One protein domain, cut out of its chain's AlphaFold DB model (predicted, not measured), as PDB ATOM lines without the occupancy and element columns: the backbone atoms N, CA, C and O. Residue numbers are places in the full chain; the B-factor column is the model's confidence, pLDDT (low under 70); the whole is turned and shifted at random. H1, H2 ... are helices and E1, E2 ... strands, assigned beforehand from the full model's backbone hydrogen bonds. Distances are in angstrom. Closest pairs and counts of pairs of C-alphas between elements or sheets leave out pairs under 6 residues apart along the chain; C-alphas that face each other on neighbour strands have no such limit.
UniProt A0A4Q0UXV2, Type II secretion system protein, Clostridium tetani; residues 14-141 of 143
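What this domain is: This is residues 14 to 141 of the 143 residues of the protein "Type II secretion system protein" of Clostridium tetani (UniProt A0A4Q0UXV2). What is the shape? One very long helix, H1, sticks out as an arm with residues 14 to 40, while its residues 41 to 61 pack over one face of a twisted four-stranded sheet in a compact body. H2 crosses the strands on that sheet, H3 packs on H1, and H4 sits beside the edge strand E1. What is it built of? The printed part has 128 residues, with four named helices and four named strands in the order H1 H2 E1 H3 H4 E2 E3 E4; the class is mixed, and the antiparallel sheet has the order E1 E2 E3 E4. How large is it? It is only just extended, close to loose, with a radius of gyration of the C-alphas of 21.3 A and spans of 77 by 29 by 25 A, the arm making the length.

Where its parts are: Where are the helices? H1 is residues 14 to 61, 69.0 A long, from C-alpha 14 at (275.832, 336.079, 344.363) to C-alpha 61 at (225.704, 378.710, 323.552). H2 is residues 65 to 74, 14.3 A, H3 residues 86 to 90 and H4 residues 93 to 96. Where are the strands? E1 is residues 77 to 80, E2 residues 107 to 114, 23.4 A, and E3 residues 118 to 128, 31.4 A. E4 is residues 131 to 140, 30.0 A, ending at C-alpha 140 at (226.309, 381.417, 313.021).

How they stand to each other: How do the strands pair? E2, E3 and E4 form a meander, each strand the antiparallel neighbour of the one before, with hairpins E2 and E3, and E3 and E4; N 111 and O 122 are 2.8 A apart, N 123 and O 135 2.8 A. E1 is antiparallel to E2, with N 79 and O 108 2.8 A apart. What is on the sheet? In two layers, helices on one face of a sheet, H1 runs along the strands over E3 and E4 at a height over the sheet of 11.8 A, its closest C-alphas to E4 being Val 60 and Lys 139, 5.9 A; H2 runs across, at 69 degrees to E2 on the local plane, with closest C-alphas Lys 72 and Ile 112 at 5.3 A. H4 only grazes the sheet with residues 93 to 96. How do the helices stand? H1 touches H3 with residues 51 to 58 alone, the closest C-alphas being Ile 55 and Val 89, 6.2 A. Every O i to N i+4 pair is within hydrogen-bond range in H1, H2 and H3; H4 is too short for one.

The domain as a whole: What remains without the arm? Without residues 14 to 40, which stand free, the body has 101 residues and spans 38 by 27 by 26 A. Are there cuts, long links or weak places? The printed part has no cut and no long link; residues 98 to 101 have pLDDT under 70.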
ATOM      1  N   VAL A  14     276.458 334.995 343.593       92.38
ATOM      2  CA  VAL A  14     275.832 336.079 344.363       92.38
ATOM      3  C   VAL A  14     276.090 337.432 343.698       92.38
ATOM      4  O   VAL A  14     275.155 338.211 343.517       92.38
ATOM      5  N   LEU A  15     277.328 337.707 343.272       93.00
ATOM      6  CA  LEU A  15     277.663 338.950 342.569       93.00
ATOM      7  C   LEU A  15     276.933 339.078 341.225       93.00
ATOM      8  O   LEU A  15     276.444 340.163 340.900       93.00
ATOM      9  N   CYS A  16     276.807 337.987 340.465       93.62
ATOM     10  CA  CYS A  16     276.021 337.961 339.232       93.62
ATOM     11  C   CYS A  16     274.543 338.261 339.504       93.62
ATOM     12  O   CYS A  16     273.964 339.115 338.832       93.62
ATOM     13  N   ALA A  17     273.941 337.623 340.512       94.94
ATOM     14  CA  ALA A  17     272.545 337.857 340.874       94.94
ATOM     15  C   ALA A  17     272.295 339.317 341.290       94.94
ATOM     16  O   ALA A  17     271.338 339.936 340.822       94.94
ATOM     17  N   VAL A  18     273.186 339.896 342.103       95.69
ATOM     18  CA  VAL A  18     273.110 341.309 342.507       95.69
ATOM     19  C   VAL A  18     273.263 342.236 341.300       95.69
ATOM     20  O   VAL A  18     272.497 343.186 341.159       95.69
ATOM     21  N   SER A  19     274.197 341.949 340.395       96.62
ATOM     22  CA  SER A  19     274.421 342.771 339.196       96.62
ATOM     23  C   SER A  19     273.198 342.779 338.282       96.62
ATOM     24  O   SER A  19     272.733 343.841 337.868       96.62
ATOM     25  N   VAL A  20     272.624 341.602 338.022       97.38
ATOM     26  CA  VAL A  20     271.392 341.461 337.237       97.38
ATOM     27  C   VAL A  20     270.235 342.205 337.910       97.38
ATOM     28  O   VAL A  20     269.518 342.960 337.251       97.38
ATOM     29  N   PHE A  21     270.088 342.073 339.230       97.56
ATOM     30  CA  PHE A  21     269.070 342.791 339.995       97.56
ATOM     31  C   PHE A  21     269.220 344.319 339.899       97.56
ATOM     32  O   PHE A  21     268.229 345.025 339.699       97.56
ATOM     33  N   LEU A  22     270.443 344.845 339.990       97.88
ATOM     34  CA  LEU A  22     270.715 346.278 339.846       97.88
ATOM     35  C   LEU A  22     270.390 346.787 338.435       97.88
ATOM     36  O   LEU A  22     269.790 347.856 338.291       97.88
ATOM     37  N   ILE A  23     270.713 346.014 337.394       97.81
ATOM     38  CA  ILE A  23     270.356 346.352 336.007       97.81
ATOM     39  C   ILE A  23     268.831 346.442 335.857       97.81
ATOM     40  O   ILE A  23     268.313 347.435 335.348       97.81
ATOM     41  N   PHE A  24     268.088 345.454 336.359       97.88
ATOM     42  CA  PHE A  24     266.626 345.490 336.292       97.88
ATOM     43  C   PHE A  24     266.025 346.631 337.111       97.88
ATOM     44  O   PHE A  24     265.091 347.290 336.657       97.88
ATOM     45  N   THR A  25     266.580 346.908 338.289       97.94
ATOM     46  CA  THR A  25     266.090 347.971 339.172       97.94
ATOM     47  C   THR A  25     266.301 349.348 338.544       97.94
ATOM     48  O   THR A  25     265.385 350.170 338.527       97.94
ATOM     49  N   THR A  26     267.473 349.604 337.962       97.56
ATOM     50  CA  THR A  26     267.754 350.871 337.265       97.56
ATOM     51  C   THR A  26     266.874 351.053 336.030       97.56
ATOM     52  O   THR A  26     266.340 352.145 335.811       97.56
ATOM     53  N   LEU A  27     266.639 349.982 335.265       98.00
ATOM     54  CA  LEU A  27     265.691 349.992 334.151       98.00
ATOM     55  C   LEU A  27     264.268 350.316 334.631       98.00
ATOM     56  O   LEU A  27     263.620 351.205 334.073       98.00
ATOM     57  N   ALA A  28     263.795 349.644 335.683       97.69
ATOM     58  CA  ALA A  28     262.465 349.852 336.248       97.69
ATOM     59  C   ALA A  28     262.275 351.297 336.739       97.69
ATOM     60  O   ALA A  28     261.276 351.934 336.403       97.69
ATOM     61  N   LEU A  29     263.262 351.854 337.447       97.50
ATOM     62  CA  LEU A  29     263.251 353.252 337.893       97.50
ATOM     63  C   LEU A  29     263.234 354.233 336.713       97.50
ATOM     64  O   LEU A  29     262.508 355.228 336.741       97.50
ATOM     65  N   SER A  30     263.990 353.951 335.651       97.56
ATOM     66  CA  SER A  30     263.994 354.770 334.433       97.56
ATOM     67  C   SER A  30     262.625 354.780 333.749       97.56
ATOM     68  O   SER A  30     262.112 355.845 333.389       97.56
ATOM     69  N   ILE A  31     261.989 353.610 333.623       97.31
ATOM     70  CA  ILE A  31     260.637 353.474 333.067       97.31
ATOM     71  C   ILE A  31     259.623 354.215 333.942       97.31
ATOM     72  O   ILE A  31     258.812 354.978 333.418       97.31
ATOM     73  N   PHE A  32     259.694 354.052 335.262       97.44
ATOM     74  CA  PHE A  32     258.802 354.724 336.205       97.44
ATOM     75  C   PHE A  32     258.930 356.254 336.136       97.44
ATOM     76  O   PHE A  32     257.937 356.972 336.035       97.44
ATOM     77  N   ASN A  33     260.154 356.777 336.069       96.19
ATOM     78  CA  ASN A  33     260.380 358.212 335.897       96.19
ATOM     79  C   ASN A  33     259.817 358.736 334.568       96.19
ATOM     80  O   ASN A  33     259.255 359.835 334.513       96.19
ATOM     81  N   LYS A  34     259.945 357.965 333.483       95.94
ATOM     82  CA  LYS A  34     259.334 358.316 332.194       95.94
ATOM     83  C   LYS A  34     257.807 358.270 332.262       95.94
ATOM     84  O   LYS A  34     257.168 359.181 331.739       95.94
ATOM     85  N   SER A  35     257.220 357.278 332.929       96.31
ATOM     86  CA  SER A  35     255.764 357.156 333.046       96.31
ATOM     87  C   SER A  35     255.153 358.327 333.821       96.31
ATOM     88  O   SER A  35     254.132 358.861 333.395       96.31
ATOM     89  N   ILE A  36     255.822 358.818 334.872       96.25
ATOM     90  CA  ILE A  36     255.413 360.038 335.590       96.25
ATOM     91  C   ILE A  36     255.387 361.245 334.646       96.25
ATOM     92  O   ILE A  36     254.410 361.996 334.630       96.25
ATOM     93  N   LYS A  37     256.434 361.427 333.829       91.75
ATOM     94  CA  LYS A  37     256.500 362.532 332.854       91.75
ATOM     95  C   LYS A  37     255.370 362.447 331.826       91.75
ATOM     96  O   LYS A  37     254.723 363.456 331.557       91.75
ATOM     97  N   VAL A  38     255.103 361.251 331.299       92.81
ATOM     98  CA  VAL A  38     253.999 361.011 330.355       92.81
ATOM     99  C   VAL A  38     252.646 361.272 331.014       92.81
ATOM    100  O   VAL A  38     251.809 361.953 330.432       92.81
ATOM    101  N   LYS A  39     252.435 360.808 332.250       95.00
ATOM    102  CA  LYS A  39     251.194 361.051 332.996       95.00
ATOM    103  C   LYS A  39     250.951 362.542 333.217       95.00
ATOM    104  O   LYS A  39     249.843 363.012 332.976       95.00
ATOM    105  N   LYS A  40     251.980 363.294 333.625       89.50
ATOM    106  CA  LYS A  40     251.889 364.753 333.788       89.50
ATOM    107  C   LYS A  40     251.500 365.430 332.474       89.50
ATOM    108  O   LYS A  40     250.606 366.267 332.460       89.50
ATOM    109  N   TYR A  41     252.136 365.028 331.377       87.56
ATOM    110  CA  TYR A  41     251.835 365.546 330.047       87.56
ATOM    111  C   TYR A  41     250.395 365.232 329.608       87.56
ATOM    112  O   TYR A  41     249.693 366.125 329.145       87.56
ATOM    113  N   ASN A  42     249.920 364.001 329.815       90.12
ATOM    114  CA  ASN A  42     248.549 363.609 329.479       90.12
ATOM    115  C   ASN A  42     247.500 364.354 330.307       90.12
ATOM    116  O   ASN A  42     246.489 364.781 329.756       90.12
ATOM    117  N   ASN A  43     247.729 364.520 331.613       90.38
ATOM    118  CA  ASN A  43     246.826 365.291 332.470       90.38
ATOM    119  C   ASN A  43     246.694 366.725 331.966       90.38
ATOM    120  O   ASN A  43     245.589 367.222 331.790       90.38
ATOM    121  N   TYR A  44     247.828 367.336 331.648       85.31
ATOM    122  CA  TYR A  44     247.873 368.687 331.132       85.31
ATOM    123  C   TYR A  44     247.142 368.819 329.772       85.31
ATOM    124  O   TYR A  44     246.362 369.748 329.563       85.31
ATOM    125  N   TYR A  45     247.314 367.852 328.859       87.75
ATOM    126  CA  TYR A  45     246.550 367.782 327.601       87.75
ATOM    127  C   TYR A  45     245.043 367.691 327.848       87.75
ATOM    128  O   TYR A  45     244.262 368.390 327.206       87.75
ATOM    129  N   LYS A  46     244.636 366.843 328.793       90.44
ATOM    130  CA  LYS A  46     243.235 366.651 329.168       90.44
ATOM    131  C   LYS A  46     242.623 367.941 329.727       90.44
ATOM    132  O   LYS A  46     241.548 368.334 329.289       90.44
ATOM    133  N   GLU A  47     243.318 368.611 330.644       88.25
ATOM    134  CA  GLU A  47     242.900 369.904 331.209       88.25
ATOM    135  C   GLU A  47     242.777 370.980 330.128       88.25
ATOM    136  O   GLU A  47     241.773 371.688 330.068       88.25
ATOM    137  N   SER A  48     243.744 371.035 329.212       87.88
ATOM    138  CA  SER A  48     243.733 371.973 328.087       87.88
ATOM    139  C   SER A  48     242.537 371.753 327.163       87.88
ATOM    140  O   SER A  48     241.869 372.716 326.795       87.88
ATOM    141  N   ILE A  49     242.233 370.498 326.817       90.69
ATOM    142  CA  ILE A  49     241.068 370.152 325.990       90.69
ATOM    143  C   ILE A  49     239.772 370.553 326.697       90.69
ATOM    144  O   ILE A  49     238.920 371.183 326.076       90.69
ATOM    145  N   TYR A  50     239.626 370.241 327.988       91.12
ATOM    146  CA  TYR A  50     238.429 370.631 328.734       91.12
ATOM    147  C   TYR A  50     238.245 372.137 328.800       91.12
ATOM    148  O   TYR A  50     237.122 372.619 328.675       91.12
ATOM    149  N   PHE A  51     239.331 372.881 328.987       90.25
ATOM    150  CA  PHE A  51     239.266 374.329 329.042       90.25
ATOM    151  C   PHE A  51     238.881 374.934 327.685       90.25
ATOM    152  O   PHE A  51     238.005 375.795 327.626       90.25
ATOM    153  N   ILE A  52     239.464 374.441 326.588       92.06
ATOM    154  CA  ILE A  52     239.104 374.860 325.225       92.06
ATOM    155  C   ILE A  52     237.632 374.535 324.925       92.06
ATOM    156  O   ILE A  52     236.908 375.404 324.444       92.06
ATOM    157  N   GLU A  53     237.161 373.328 325.254       92.81
ATOM    158  CA  GLU A  53     235.747 372.952 325.097       92.81
ATOM    159  C   GLU A  53     234.824 373.825 325.959       92.81
ATOM    160  O   GLU A  53     233.749 374.225 325.516       92.81
ATOM    161  N   ALA A  54     235.238 374.187 327.175       92.00
ATOM    162  CA  ALA A  54     234.469 375.090 328.025       92.00
ATOM    163  C   ALA A  54     234.362 376.498 327.411       92.00
ATOM    164  O   ALA A  54     233.274 377.083 327.421       92.00
ATOM    165  N   ILE A  55     235.452 377.027 326.835       92.06
ATOM    166  CA  ILE A  55     235.420 378.294 326.088       92.06
ATOM    167  C   ILE A  55     234.490 378.167 324.886       92.06
ATOM    168  O   ILE A  55     233.604 379.002 324.729       92.06
ATOM    169  N   LYS A  56     234.642 377.121 324.069       92.94
ATOM    170  CA  LYS A  56     233.786 376.875 322.906       92.94
ATOM    171  C   LYS A  56     232.314 376.856 323.292       92.94
ATOM    172  O   LYS A  56     231.538 377.622 322.735       92.94
ATOM    173  N   ASN A  57     231.931 376.054 324.282       92.62
ATOM    174  CA  ASN A  57     230.543 375.975 324.733       92.62
ATOM    175  C   ASN A  57     230.030 377.326 325.245       92.62
ATOM    176  O   ASN A  57     228.886 377.694 324.993       92.62
ATOM    177  N   THR A  58     230.890 378.097 325.911       90.88
ATOM    178  CA  THR A  58     230.544 379.448 326.359       90.88
ATOM    179  C   THR A  58     230.341 380.401 325.183       90.88
ATOM    180  O   THR A  58     229.373 381.157 325.183       90.88
ATOM    181  N   LEU A  59     231.203 380.361 324.167       90.44
ATOM    182  CA  LEU A  59     231.103 381.216 322.982       90.44
ATOM    183  C   LEU A  59     229.914 380.834 322.097       90.44
ATOM    184  O   LEU A  59     229.187 381.719 321.654       90.44
ATOM    185  N   VAL A  60     229.675 379.542 321.879       90.50
ATOM    186  CA  VAL A  60     228.578 379.045 321.039       90.50
ATOM    187  C   VAL A  60     227.228 379.285 321.711       90.50
ATOM    188  O   VAL A  60     226.395 379.978 321.135       90.50
ATOM    189  N   TYR A  61     227.033 378.780 322.931       88.75
ATOM    190  CA  TYR A  61     225.704 378.710 323.552       88.75
ATOM    191  C   TYR A  61     225.401 379.850 324.522       88.75
ATOM    192  O   TYR A  61     224.243 380.206 324.697       88.75
ATOM    193  N   ASN A  62     226.426 380.423 325.156       86.44
ATOM    194  CA  ASN A  62     226.226 381.358 326.264       86.44
ATOM    195  C   ASN A  62     226.688 382.783 325.954       86.44
ATOM    196  O   ASN A  62     226.626 383.615 326.855       86.44
ATOM    197  N   SER A  63     227.167 383.080 324.741       87.12
ATOM    198  CA  SER A  63     227.662 384.413 324.374       87.12
ATOM    199  C   SER A  63     226.789 385.081 323.321       87.12
ATOM    200  O   SER A  63     226.422 384.446 322.329       87.12
ATOM    201  N   SER A  64     226.488 386.363 323.528       88.44
ATOM    202  CA  SER A  64     225.699 387.170 322.594       88.44
ATOM    203  C   SER A  64     226.532 387.626 321.393       88.44
ATOM    204  O   SER A  64     227.763 387.668 321.450       88.44
ATOM    205  N   LEU A  65     225.866 388.015 320.301       87.25
ATOM    206  CA  LEU A  65     226.534 388.551 319.111       87.25
ATOM    207  C   LEU A  65     227.380 389.798 319.436       87.25
ATOM    208  O   LEU A  65     228.480 389.963 318.915       87.25
ATOM    209  N   GLU A  66     226.900 390.656 320.341       87.12
ATOM    210  CA  GLU A  66     227.650 391.825 320.812       87.12
ATOM    211  C   GLU A  66     228.946 391.440 321.530       87.12
ATOM    212  O   GLU A  66     229.972 392.093 321.349       87.12
ATOM    213  N   GLU A  67     228.922 390.389 322.354       86.38
ATOM    214  CA  GLU A  67     230.119 389.892 323.037       86.38
ATOM    215  C   GLU A  67     231.132 389.333 322.034       86.38
ATOM    216  O   GLU A  67     232.319 389.636 322.139       86.38
ATOM    217  N   ILE A  68     230.671 388.584 321.027       88.25
ATOM    218  CA  ILE A  68     231.526 388.054 319.953       88.25
ATOM    219  C   ILE A  68     232.162 389.187 319.144       88.25
ATOM    220  O   ILE A  68     233.374 389.180 318.922       88.25
ATOM    221  N   ASN A  69     231.381 390.204 318.776       87.50
ATOM    222  CA  ASN A  69     231.900 391.376 318.076       87.50
ATOM    223  C   ASN A  69     232.917 392.149 318.926       87.50
ATOM    224  O   ASN A  69     233.977 392.502 318.423       87.50
ATOM    225  N   LYS A  70     232.686 392.310 320.236       85.31
ATOM    226  CA  LYS A  70     233.670 392.934 321.143       85.31
ATOM    227  C   LYS A  70     234.999 392.180 321.195       85.31
ATOM    228  O   LYS A  70     236.037 392.811 321.377       85.31
ATOM    229  N   ILE A  71     234.982 390.852 321.099       83.94
ATOM    230  CA  ILE A  71     236.210 390.045 321.035       83.94
ATOM    231  C   ILE A  71     236.918 390.296 319.708       83.94
ATOM    232  O   ILE A  71     238.099 390.629 319.708       83.94
ATOM    233  N   LYS A  72     236.183 390.186 318.598       87.38
ATOM    234  CA  LYS A  72     236.693 390.430 317.246       87.38
ATOM    235  C   LYS A  72     237.351 391.809 317.138       87.38
ATOM    236  O   LYS A  72     238.491 391.907 316.695       87.38
ATOM    237  N   ASP A  73     236.678 392.854 317.618       85.06
ATOM    238  CA  ASP A  73     237.148 394.243 317.531       85.06
ATOM    239  C   ASP A  73     238.398 394.502 318.389       85.06
ATOM    240  O   ASP A  73     239.214 395.366 318.067       85.06
ATOM    241  N   LYS A  74     238.584 393.743 319.480       81.50
ATOM    242  CA  LYS A  74     239.818 393.773 320.288       81.50
ATOM    243  C   LYS A  74     240.983 393.030 319.624       81.50
ATOM    244  O   LYS A  74     242.123 393.208 320.056       81.50
ATOM    245  N   GLY A  75     240.711 392.202 318.618       82.31
ATOM    246  CA  GLY A  75     241.667 391.272 318.030       82.31
ATOM    247  C   GLY A  75     241.927 390.055 318.921       82.31
ATOM    248  O   GLY A  75     241.079 389.626 319.703       82.31
ATOM    249  N   SER A  76     243.121 389.475 318.794       84.06
ATOM    250  CA  SER A  76     243.519 388.267 319.521       84.06
ATOM    251  C   SER A  76     243.464 388.444 321.040       84.06
ATOM    252  O   SER A  76     244.211 389.242 321.613       84.06
ATOM    253  N   ILE A  77     242.641 387.640 321.715       87.44
ATOM    254  CA  ILE A  77     242.626 387.559 323.179       87.44
ATOM    255  C   ILE A  77     243.663 386.536 323.626       87.44
ATOM    256  O   ILE A  77     243.693 385.413 323.126       87.44
ATOM    257  N   VAL A  78     244.486 386.910 324.605       88.25
ATOM    258  CA  VAL A  78     245.466 386.010 325.216       88.25
ATOM    259  C   VAL A  78     245.065 385.705 326.656       88.25
ATOM    260  O   VAL A  78     244.877 386.625 327.445       88.25
ATOM    261  N   ILE A  79     244.966 384.424 327.006       88.69
ATOM    262  CA  ILE A  79     244.633 383.934 328.350       88.69
ATOM    263  C   ILE A  79     245.880 383.267 328.932       88.69
ATOM    264  O   ILE A  79     246.393 382.302 328.367       88.69
ATOM    265  N   LEU A  80     246.385 383.780 330.051       88.12
ATOM    266  CA  LEU A  80     247.578 383.251 330.720       88.12
ATOM    267  C   LEU A  80     247.236 382.035 331.590       88.12
ATOM    268  O   LEU A  80     246.091 381.891 332.010       88.12
ATOM    269  N   GLU A  81     248.229 381.209 331.935       85.81
ATOM    270  CA  GLU A  81     248.065 380.029 332.809       85.81
ATOM    271  C   GLU A  81     247.244 380.313 334.076       85.81
ATOM    272  O   GLU A  81     246.306 379.584 334.384       85.81
ATOM    273  N   LYS A  82     247.544 381.412 334.781       84.94
ATOM    274  CA  LYS A  82     246.831 381.817 336.007       84.94
ATOM    275  C   LYS A  82     245.323 382.015 335.793       84.94
ATOM    276  O   LYS A  82     244.534 381.876 336.725       84.94
ATOM    277  N   ASP A  83     244.942 382.337 334.561       86.00
ATOM    278  CA  ASP A  83     243.578 382.626 334.159       86.00
ATOM    279  C   ASP A  83     242.891 381.408 333.505       86.00
ATOM    280  O   ASP A  83     241.699 381.475 333.195       86.00
ATOM    281  N   MET A  84     243.599 380.280 333.347       86.69
ATOM    282  CA  MET A  84     243.066 379.013 332.830       86.69
ATOM    283  C   MET A  84     242.313 378.218 333.902       86.69
ATOM    284  O   MET A  84     242.663 377.089 334.240       86.69
ATOM    285  N   ASN A  85     241.262 378.806 334.463       86.44
ATOM    286  CA  ASN A  85     240.409 378.150 335.450       86.44
ATOM    287  C   ASN A  85     238.934 378.202 335.032       86.44
ATOM    288  O   ASN A  85     238.497 379.090 334.298       86.44
ATOM    289  N   ILE A  86     238.151 377.226 335.490       83.88
ATOM    290  CA  ILE A  86     236.754 377.085 335.062       83.88
ATOM    291  C   ILE A  86     235.883 378.270 335.497       83.88
ATOM    292  O   ILE A  86     234.925 378.613 334.805       83.88
ATOM    293  N   ASP A  87     236.229 378.923 336.605       86.19
ATOM    294  CA  ASP A  87     235.488 380.073 337.124       86.19
ATOM    295  C   ASP A  87     235.632 381.285 336.199       86.19
ATOM    296  O   ASP A  87     234.648 381.971 335.920       86.19
ATOM    297  N   ASN A  88     236.813 381.486 335.611       85.88
ATOM    298  CA  ASN A  88     237.038 382.503 334.588       85.88
ATOM    299  C   ASN A  88     236.198 382.266 333.332       85.88
ATOM    300  O   ASN A  88     235.719 383.233 332.738       85.88
ATOM    301  N   VAL A  89     235.997 381.006 332.935       86.38
ATOM    302  CA  VAL A  89     235.127 380.661 331.800       86.38
ATOM    303  C   VAL A  89     233.665 380.935 332.148       86.38
ATOM    304  O   VAL A  89     232.977 381.619 331.391       86.38
ATOM    305  N   ARG A  90     233.210 380.479 333.321       83.88
ATOM    306  CA  ARG A  90     231.833 380.680 333.807       83.88
ATOM    307  C   ARG A  90     231.459 382.152 333.921       83.88
ATOM    308  O   ARG A  90     230.394 382.549 333.466       83.88
ATOM    309  N   ASN A  91     232.356 382.960 334.475       85.81
ATOM    310  CA  ASN A  91     232.149 384.394 334.661       85.81
ATOM    311  C   ASN A  91     232.509 385.214 333.413       85.81
ATOM    312  O   ASN A  91     232.546 386.443 333.485       85.81
ATOM    313  N   LYS A  92     232.864 384.555 332.297       84.12
ATOM    314  CA  LYS A  92     233.353 385.174 331.054       84.12
ATOM    315  C   LYS A  92     234.464 386.209 331.272       84.12
ATOM    316  O   LYS A  92     234.654 387.132 330.481       84.12
ATOM    317  N   SER A  93     235.229 386.067 332.352       81.56
ATOM    318  CA  SER A  93     236.251 387.043 332.744       81.56
ATOM    319  C   SER A  93     237.418 387.062 331.754       81.56
ATOM    320  O   SER A  93     238.081 388.087 331.599       81.56
ATOM    321  N   PHE A  94     237.593 385.972 330.996       77.50
ATOM    322  CA  PHE A  94     238.567 385.877 329.910       77.50
ATOM    323  C   PHE A  94     238.345 386.900 328.782       77.50
ATOM    324  O   PHE A  94     239.304 387.283 328.119       77.50
ATOM    325  N   LEU A  95     237.122 387.419 328.610       75.56
ATOM    326  CA  LEU A  95     236.797 388.453 327.615       75.56
ATOM    327  C   LEU A  95     237.443 389.817 327.910       75.56
ATOM    328  O   LEU A  95     237.519 390.691 327.037       75.56
ATOM    329  N   ASN A  96     237.887 390.023 329.150       71.44
ATOM    330  CA  ASN A  96     238.447 391.284 329.629       71.44
ATOM    331  C   ASN A  96     239.978 391.282 329.696       71.44
ATOM    332  O   ASN A  96     240.571 392.310 330.027       71.44
ATOM    333  N   ILE A  97     240.624 390.159 329.373       70.06
ATOM    334  CA  ILE A  97     242.075 390.029 329.482       70.06
ATOM    335  C   ILE A  97     242.737 390.810 328.342       70.06
ATOM    336  O   ILE A  97     242.423 390.627 327.167       70.06
ATOM    337  N   ARG A  98     243.638 391.731 328.705       59.34
ATOM    338  CA  ARG A  98     244.433 392.518 327.755       59.34
ATOM    339  C   ARG A  98     245.734 391.807 327.414       59.34
ATOM    340  O   ARG A  98     246.322 391.130 328.253       59.34
ATOM    341  N   TYR A  99     246.195 392.047 326.190       62.56
ATOM    342  CA  TYR A  99     247.497 391.621 325.703       62.56
ATOM    343  C   TYR A  99     248.619 392.031 326.668       62.56
ATOM    344  O   TYR A  99     248.712 393.192 327.075       62.56
ATOM    345  N   THR A 100     249.484 391.077 327.004       64.06
ATOM    346  CA  THR A 100     250.710 391.325 327.768       64.06
ATOM    347  C   THR A 100     251.898 390.903 326.915       64.06
ATOM    348  O   THR A 100     251.870 389.837 326.306       64.06
ATOM    349  N   SER A 101     252.940 391.731 326.864       63.78
ATOM    350  CA  SER A 101     254.141 391.481 326.055       63.78
ATOM    351  C   SER A 101     255.013 390.335 326.579       63.78
ATOM    352  O   SER A 101     255.902 389.879 325.867       63.78
ATOM    353  N   ASN A 102     254.770 389.859 327.807       70.69
ATOM    354  CA  ASN A 102     255.567 388.817 328.443       70.69
ATOM    355  C   ASN A 102     254.736 387.538 328.618       70.69
ATOM    356  O   ASN A 102     254.099 387.322 329.651       70.69
ATOM    357  N   LEU A 103     254.711 386.714 327.570       79.81
ATOM    358  CA  LEU A 103     253.963 385.460 327.543       79.81
ATOM    359  C   LEU A 103     254.810 384.329 328.122       79.81
ATOM    360  O   LEU A 103     255.747 383.846 327.488       79.81
ATOM    361  N   ASN A 104     254.441 383.884 329.319       84.38
ATOM    362  CA  ASN A 104     254.955 382.643 329.880       84.38
ATOM    363  C   ASN A 104     254.048 381.487 329.464       84.38
ATOM    364  O   ASN A 104     252.824 381.604 329.518       84.38
ATOM    365  N   TYR A 105     254.653 380.373 329.056       85.38
ATOM    366  CA  TYR A 105     253.904 379.147 328.821       85.38
ATOM    367  C   TYR A 105     253.387 378.568 330.145       85.38
ATOM    368  O   TYR A 105     254.143 378.568 331.119       85.38
ATOM    369  N   PRO A 106     252.184 377.976 330.146       88.81
ATOM    370  CA  PRO A 106     251.236 377.915 329.037       88.81
ATOM    371  C   PRO A 106     250.367 379.175 328.878       88.81
ATOM    372  O   PRO A 106     250.060 379.875 329.842       88.81
ATOM    373  N   TYR A 107     249.919 379.434 327.648       89.75
ATOM    374  CA  TYR A 107     248.938 380.484 327.343       89.75
ATOM    375  C   TYR A 107     248.022 380.067 326.187       89.75
ATOM    376  O   TYR A 107     248.406 379.284 325.320       89.75
ATOM    377  N   ILE A 108     246.811 380.618 326.158       90.50
ATOM    378  CA  ILE A 108     245.835 380.416 325.086       90.50
ATOM    379  C   ILE A 108     245.689 381.690 324.275       90.50
ATOM    380  O   ILE A 108     245.665 382.779 324.838       90.50
ATOM    381  N   VAL A 109     245.543 381.542 322.965       90.88
ATOM    382  CA  VAL A 109     245.177 382.597 322.029       90.88
ATOM    383  C   VAL A 109     243.809 382.265 321.449       90.88
ATOM    384  O   VAL A 109     243.611 381.174 320.918       90.88
ATOM    385  N   LEU A 110     242.876 383.200 321.565       91.38
ATOM    386  CA  LEU A 110     241.547 383.151 320.970       91.38
ATOM    387  C   LEU A 110     241.478 384.208 319.869       91.38
ATOM    388  O   LEU A 110     241.642 385.398 320.139       91.38
ATOM    389  N   ASN A 111     241.194 383.761 318.652       91.38
ATOM    390  CA  ASN A 111     240.994 384.602 317.482       91.38
ATOM    391  C   ASN A 111     239.589 384.383 316.935       91.38
ATOM    392  O   ASN A 111     239.110 383.249 316.892       91.38
ATOM    393  N   ILE A 112     238.953 385.468 316.507       91.44
ATOM    394  CA  ILE A 112     237.652 385.429 315.847       91.44
ATOM    395  C   ILE A 112     237.784 386.160 314.520       91.44
ATOM    396  O   ILE A 112     238.171 387.328 314.490       91.44
ATOM    397  N   GLU A 113     237.455 385.464 313.442       90.75
ATOM    398  CA  GLU A 113     237.384 386.005 312.093       90.75
ATOM    399  C   GLU A 113     235.921 386.039 311.661       90.75
ATOM    400  O   GLU A 113     235.188 385.060 311.794       90.75
ATOM    401  N   GLU A 114     235.479 387.183 311.156       90.56
ATOM    402  CA  GLU A 114     234.133 387.333 310.620       90.56
ATOM    403  C   GLU A 114     234.107 386.930 309.144       90.56
ATOM    404  O   GLU A 114     234.913 387.414 308.348       90.56
ATOM    405  N   ARG A 115     233.166 386.058 308.781       88.94
ATOM    406  CA  ARG A 115     232.863 385.669 307.396       88.94
ATOM    407  C   ARG A 115     231.467 386.156 307.027       88.94
ATOM    408  O   ARG A 115     230.824 386.825 307.829       88.94
ATOM    409  N   GLU A 116     230.992 385.884 305.815       84.44
ATOM    410  CA  GLU A 116     229.689 386.391 305.355       84.44
ATOM    411  C   GLU A 116     228.531 385.913 306.250       84.44
ATOM    412  O   GLU A 116     227.786 386.742 306.775       84.44
ATOM    413  N   GLU A 117     228.442 384.606 306.511       86.94
ATOM    414  CA  GLU A 117     227.309 383.985 307.221       86.94
ATOM    415  C   GLU A 117     227.611 383.609 308.687       86.94
ATOM    416  O   GLU A 117     226.695 383.408 309.487       86.94
ATOM    417  N   ASP A 118     228.886 383.545 309.079       91.31
ATOM    418  CA  ASP A 118     229.310 383.051 310.390       91.31
ATOM    419  C   ASP A 118     230.560 383.761 310.945       91.31
ATOM    420  O   ASP A 118     231.155 384.652 310.328       91.31
ATOM    421  N   PHE A 119     230.927 383.384 312.169       91.06
ATOM    422  CA  PHE A 119     232.216 383.671 312.781       91.06
ATOM    423  C   PHE A 119     233.046 382.392 312.848       91.06
ATOM    424  O   PHE A 119     232.626 381.405 313.462       91.06
ATOM    425  N   LEU A 120     234.257 382.440 312.297       93.12
ATOM    426  CA  LEU A 120     235.277 381.425 312.505       93.12
ATOM    427  C   LEU A 120     236.029 381.730 313.799       93.12
ATOM    428  O   LEU A 120     236.654 382.782 313.934       93.12
ATOM    429  N   ILE A 121     236.003 380.797 314.741       93.44
ATOM    430  CA  ILE A 121     236.664 380.944 316.032       93.44
ATOM    431  C   ILE A 121     237.807 379.938 316.117       93.44
ATOM    432  O   ILE A 121     237.595 378.727 316.055       93.44
ATOM    433  N   ASN A 122     239.024 380.447 316.302       94.00
ATOM    434  CA  ASN A 122     240.237 379.655 316.451       94.00
ATOM    435  C   ASN A 122     240.803 379.826 317.866       94.00
ATOM    436  O   ASN A 122     241.062 380.943 318.318       94.00
ATOM    437  N   ILE A 123     240.996 378.712 318.568       93.75
ATOM    438  CA  ILE A 123     241.584 378.669 319.906       93.75
ATOM    439  C   ILE A 123     242.871 377.860 319.839       93.75
ATOM    440  O   ILE A 123     242.832 376.672 319.522       93.75
ATOM    441  N   LYS A 124     244.001 378.468 320.199       93.00
ATOM    442  CA  LYS A 124     245.303 377.796 320.297       93.00
ATOM    443  C   LYS A 124     245.803 377.836 321.722       93.00
ATOM    444  O   LYS A 124     246.008 378.911 322.266       93.00
ATOM    445  N   ASN A 125     246.034 376.681 322.324       92.31
ATOM    446  CA  ASN A 125     246.704 376.569 323.609       92.31
ATOM    447  C   ASN A 125     248.164 376.181 323.390       92.31
ATOM    448  O   ASN A 125     248.446 375.080 322.918       92.31
ATOM    449  N   HIS A 126     249.078 377.084 323.729       90.62
ATOM    450  CA  HIS A 126     250.509 376.871 323.627       90.62
ATOM    451  C   HIS A 126     251.070 376.409 324.969       90.62
ATOM    452  O   HIS A 126     251.000 377.112 325.974       90.62
ATOM    453  N   PHE A 127     251.692 375.233 324.975       84.19
ATOM    454  CA  PHE A 127     252.169 374.573 326.199       84.19
ATOM    455  C   PHE A 127     253.654 374.751 326.434       84.19
ATOM    456  O   PHE A 127     254.154 374.701 327.553       84.19
ATOM    457  N   ASN A 128     254.375 374.862 325.331       82.94
ATOM    458  CA  ASN A 128     255.775 375.205 325.259       82.94
ATOM    459  C   ASN A 128     256.051 375.686 323.835       82.94
ATOM    460  O   ASN A 128     255.176 375.647 322.968       82.94
ATOM    461  N   LYS A 129     257.301 376.067 323.584       80.88
ATOM    462  CA  LYS A 129     257.750 376.620 322.306       80.88
ATOM    463  C   LYS A 129     257.364 375.803 321.064       80.88
ATOM    464  O   LYS A 129     257.188 376.390 320.006       80.88
ATOM    465  N   ASN A 130     257.224 374.482 321.184       82.12
ATOM    466  CA  ASN A 130     257.055 373.581 320.041       82.12
ATOM    467  C   ASN A 130     255.744 372.783 320.078       82.12
ATOM    468  O   ASN A 130     255.566 371.880 319.262       82.12
ATOM    469  N   LYS A 131     254.868 373.020 321.061       84.75
ATOM    470  CA  LYS A 131     253.662 372.212 321.250       84.75
ATOM    471  C   LYS A 131     252.453 373.088 321.497       84.75
ATOM    472  O   LYS A 131     252.418 373.844 322.469       84.75
ATOM    473  N   GLU A 132     251.451 372.885 320.656       90.25
ATOM    474  CA  GLU A 132     250.147 373.517 320.762       90.25
ATOM    475  C   GLU A 132     249.018 372.498 320.568       90.25
ATOM    476  O   GLU A 132     249.190 371.482 319.888       90.25
ATOM    477  N   ILE A 133     247.874 372.760 321.196       90.50
ATOM    478  CA  ILE A 133     246.578 372.195 320.802       90.50
ATOM    479  C   ILE A 133     245.768 373.330 320.200       90.50
ATOM    480  O   ILE A 133     245.580 374.361 320.844       90.50
ATOM    481  N   SER A 134     245.257 373.120 318.994       92.38
ATOM    482  CA  SER A 134     244.355 374.049 318.327       92.38
ATOM    483  C   SER A 134     242.961 373.451 318.182       92.38
ATOM    484  O   SER A 134     242.817 372.256 317.924       92.38
ATOM    485  N   MET A 135     241.944 374.295 318.291       93.88
ATOM    486  CA  MET A 135     240.564 373.982 317.947       93.88
ATOM    487  C   MET A 135     240.001 375.097 317.078       93.88
ATOM    488  O   MET A 135     240.239 376.273 317.340       93.88
ATOM    489  N   GLU A 136     239.226 374.706 316.078       94.38
ATOM    490  CA  GLU A 136     238.512 375.614 315.197       94.38
ATOM    491  C   GLU A 136     237.036 375.220 315.162       94.38
ATOM    492  O   GLU A 136     236.710 374.029 315.115       94.38
ATOM    493  N   PHE A 137     236.147 376.205 315.248       93.25
ATOM    494  CA  PHE A 137     234.705 375.999 315.162       93.25
ATOM    495  C   PHE A 137     233.995 377.258 314.668       93.25
ATOM    496  O   PHE A 137     234.559 378.351 314.664       93.25
ATOM    497  N   TYR A 138     232.737 377.083 314.277       91.56
ATOM    498  CA  TYR A 138     231.902 378.124 313.697       91.56
ATOM    499  C   TYR A 138     230.795 378.532 314.668       91.56
ATOM    500  O   TYR A 138     230.280 377.700 315.423       91.56
ATOM    501  N   LYS A 139     230.423 379.811 314.635       87.69
ATOM    502  CA  LYS A 139     229.208 380.333 315.268       87.69
ATOM    503  C   LYS A 139     228.428 381.136 314.233       87.69
ATOM    504  O   LYS A 139     228.942 382.128 313.725       87.69
ATOM    505  N   GLU A 140     227.203 380.715 313.946       86.81
ATOM    506  CA  GLU A 140     226.309 381.417 313.021       86.81
ATOM    507  C   GLU A 140     226.001 382.833 313.522       86.81
ATOM    508  O   GLU A 140     225.869 383.075 314.730       86.81
ATOM    509  N   LYS A 141     225.879 383.777 312.587       81.06
ATOM    510  CA  LYS A 141     225.267 385.073 312.872       81.06
ATOM    511  C   LYS A 141     223.764 384.825 312.922       81.06
ATOM    512  O   LYS A 141     223.193 384.416 311.916       81.06
TER     513      LYS A 141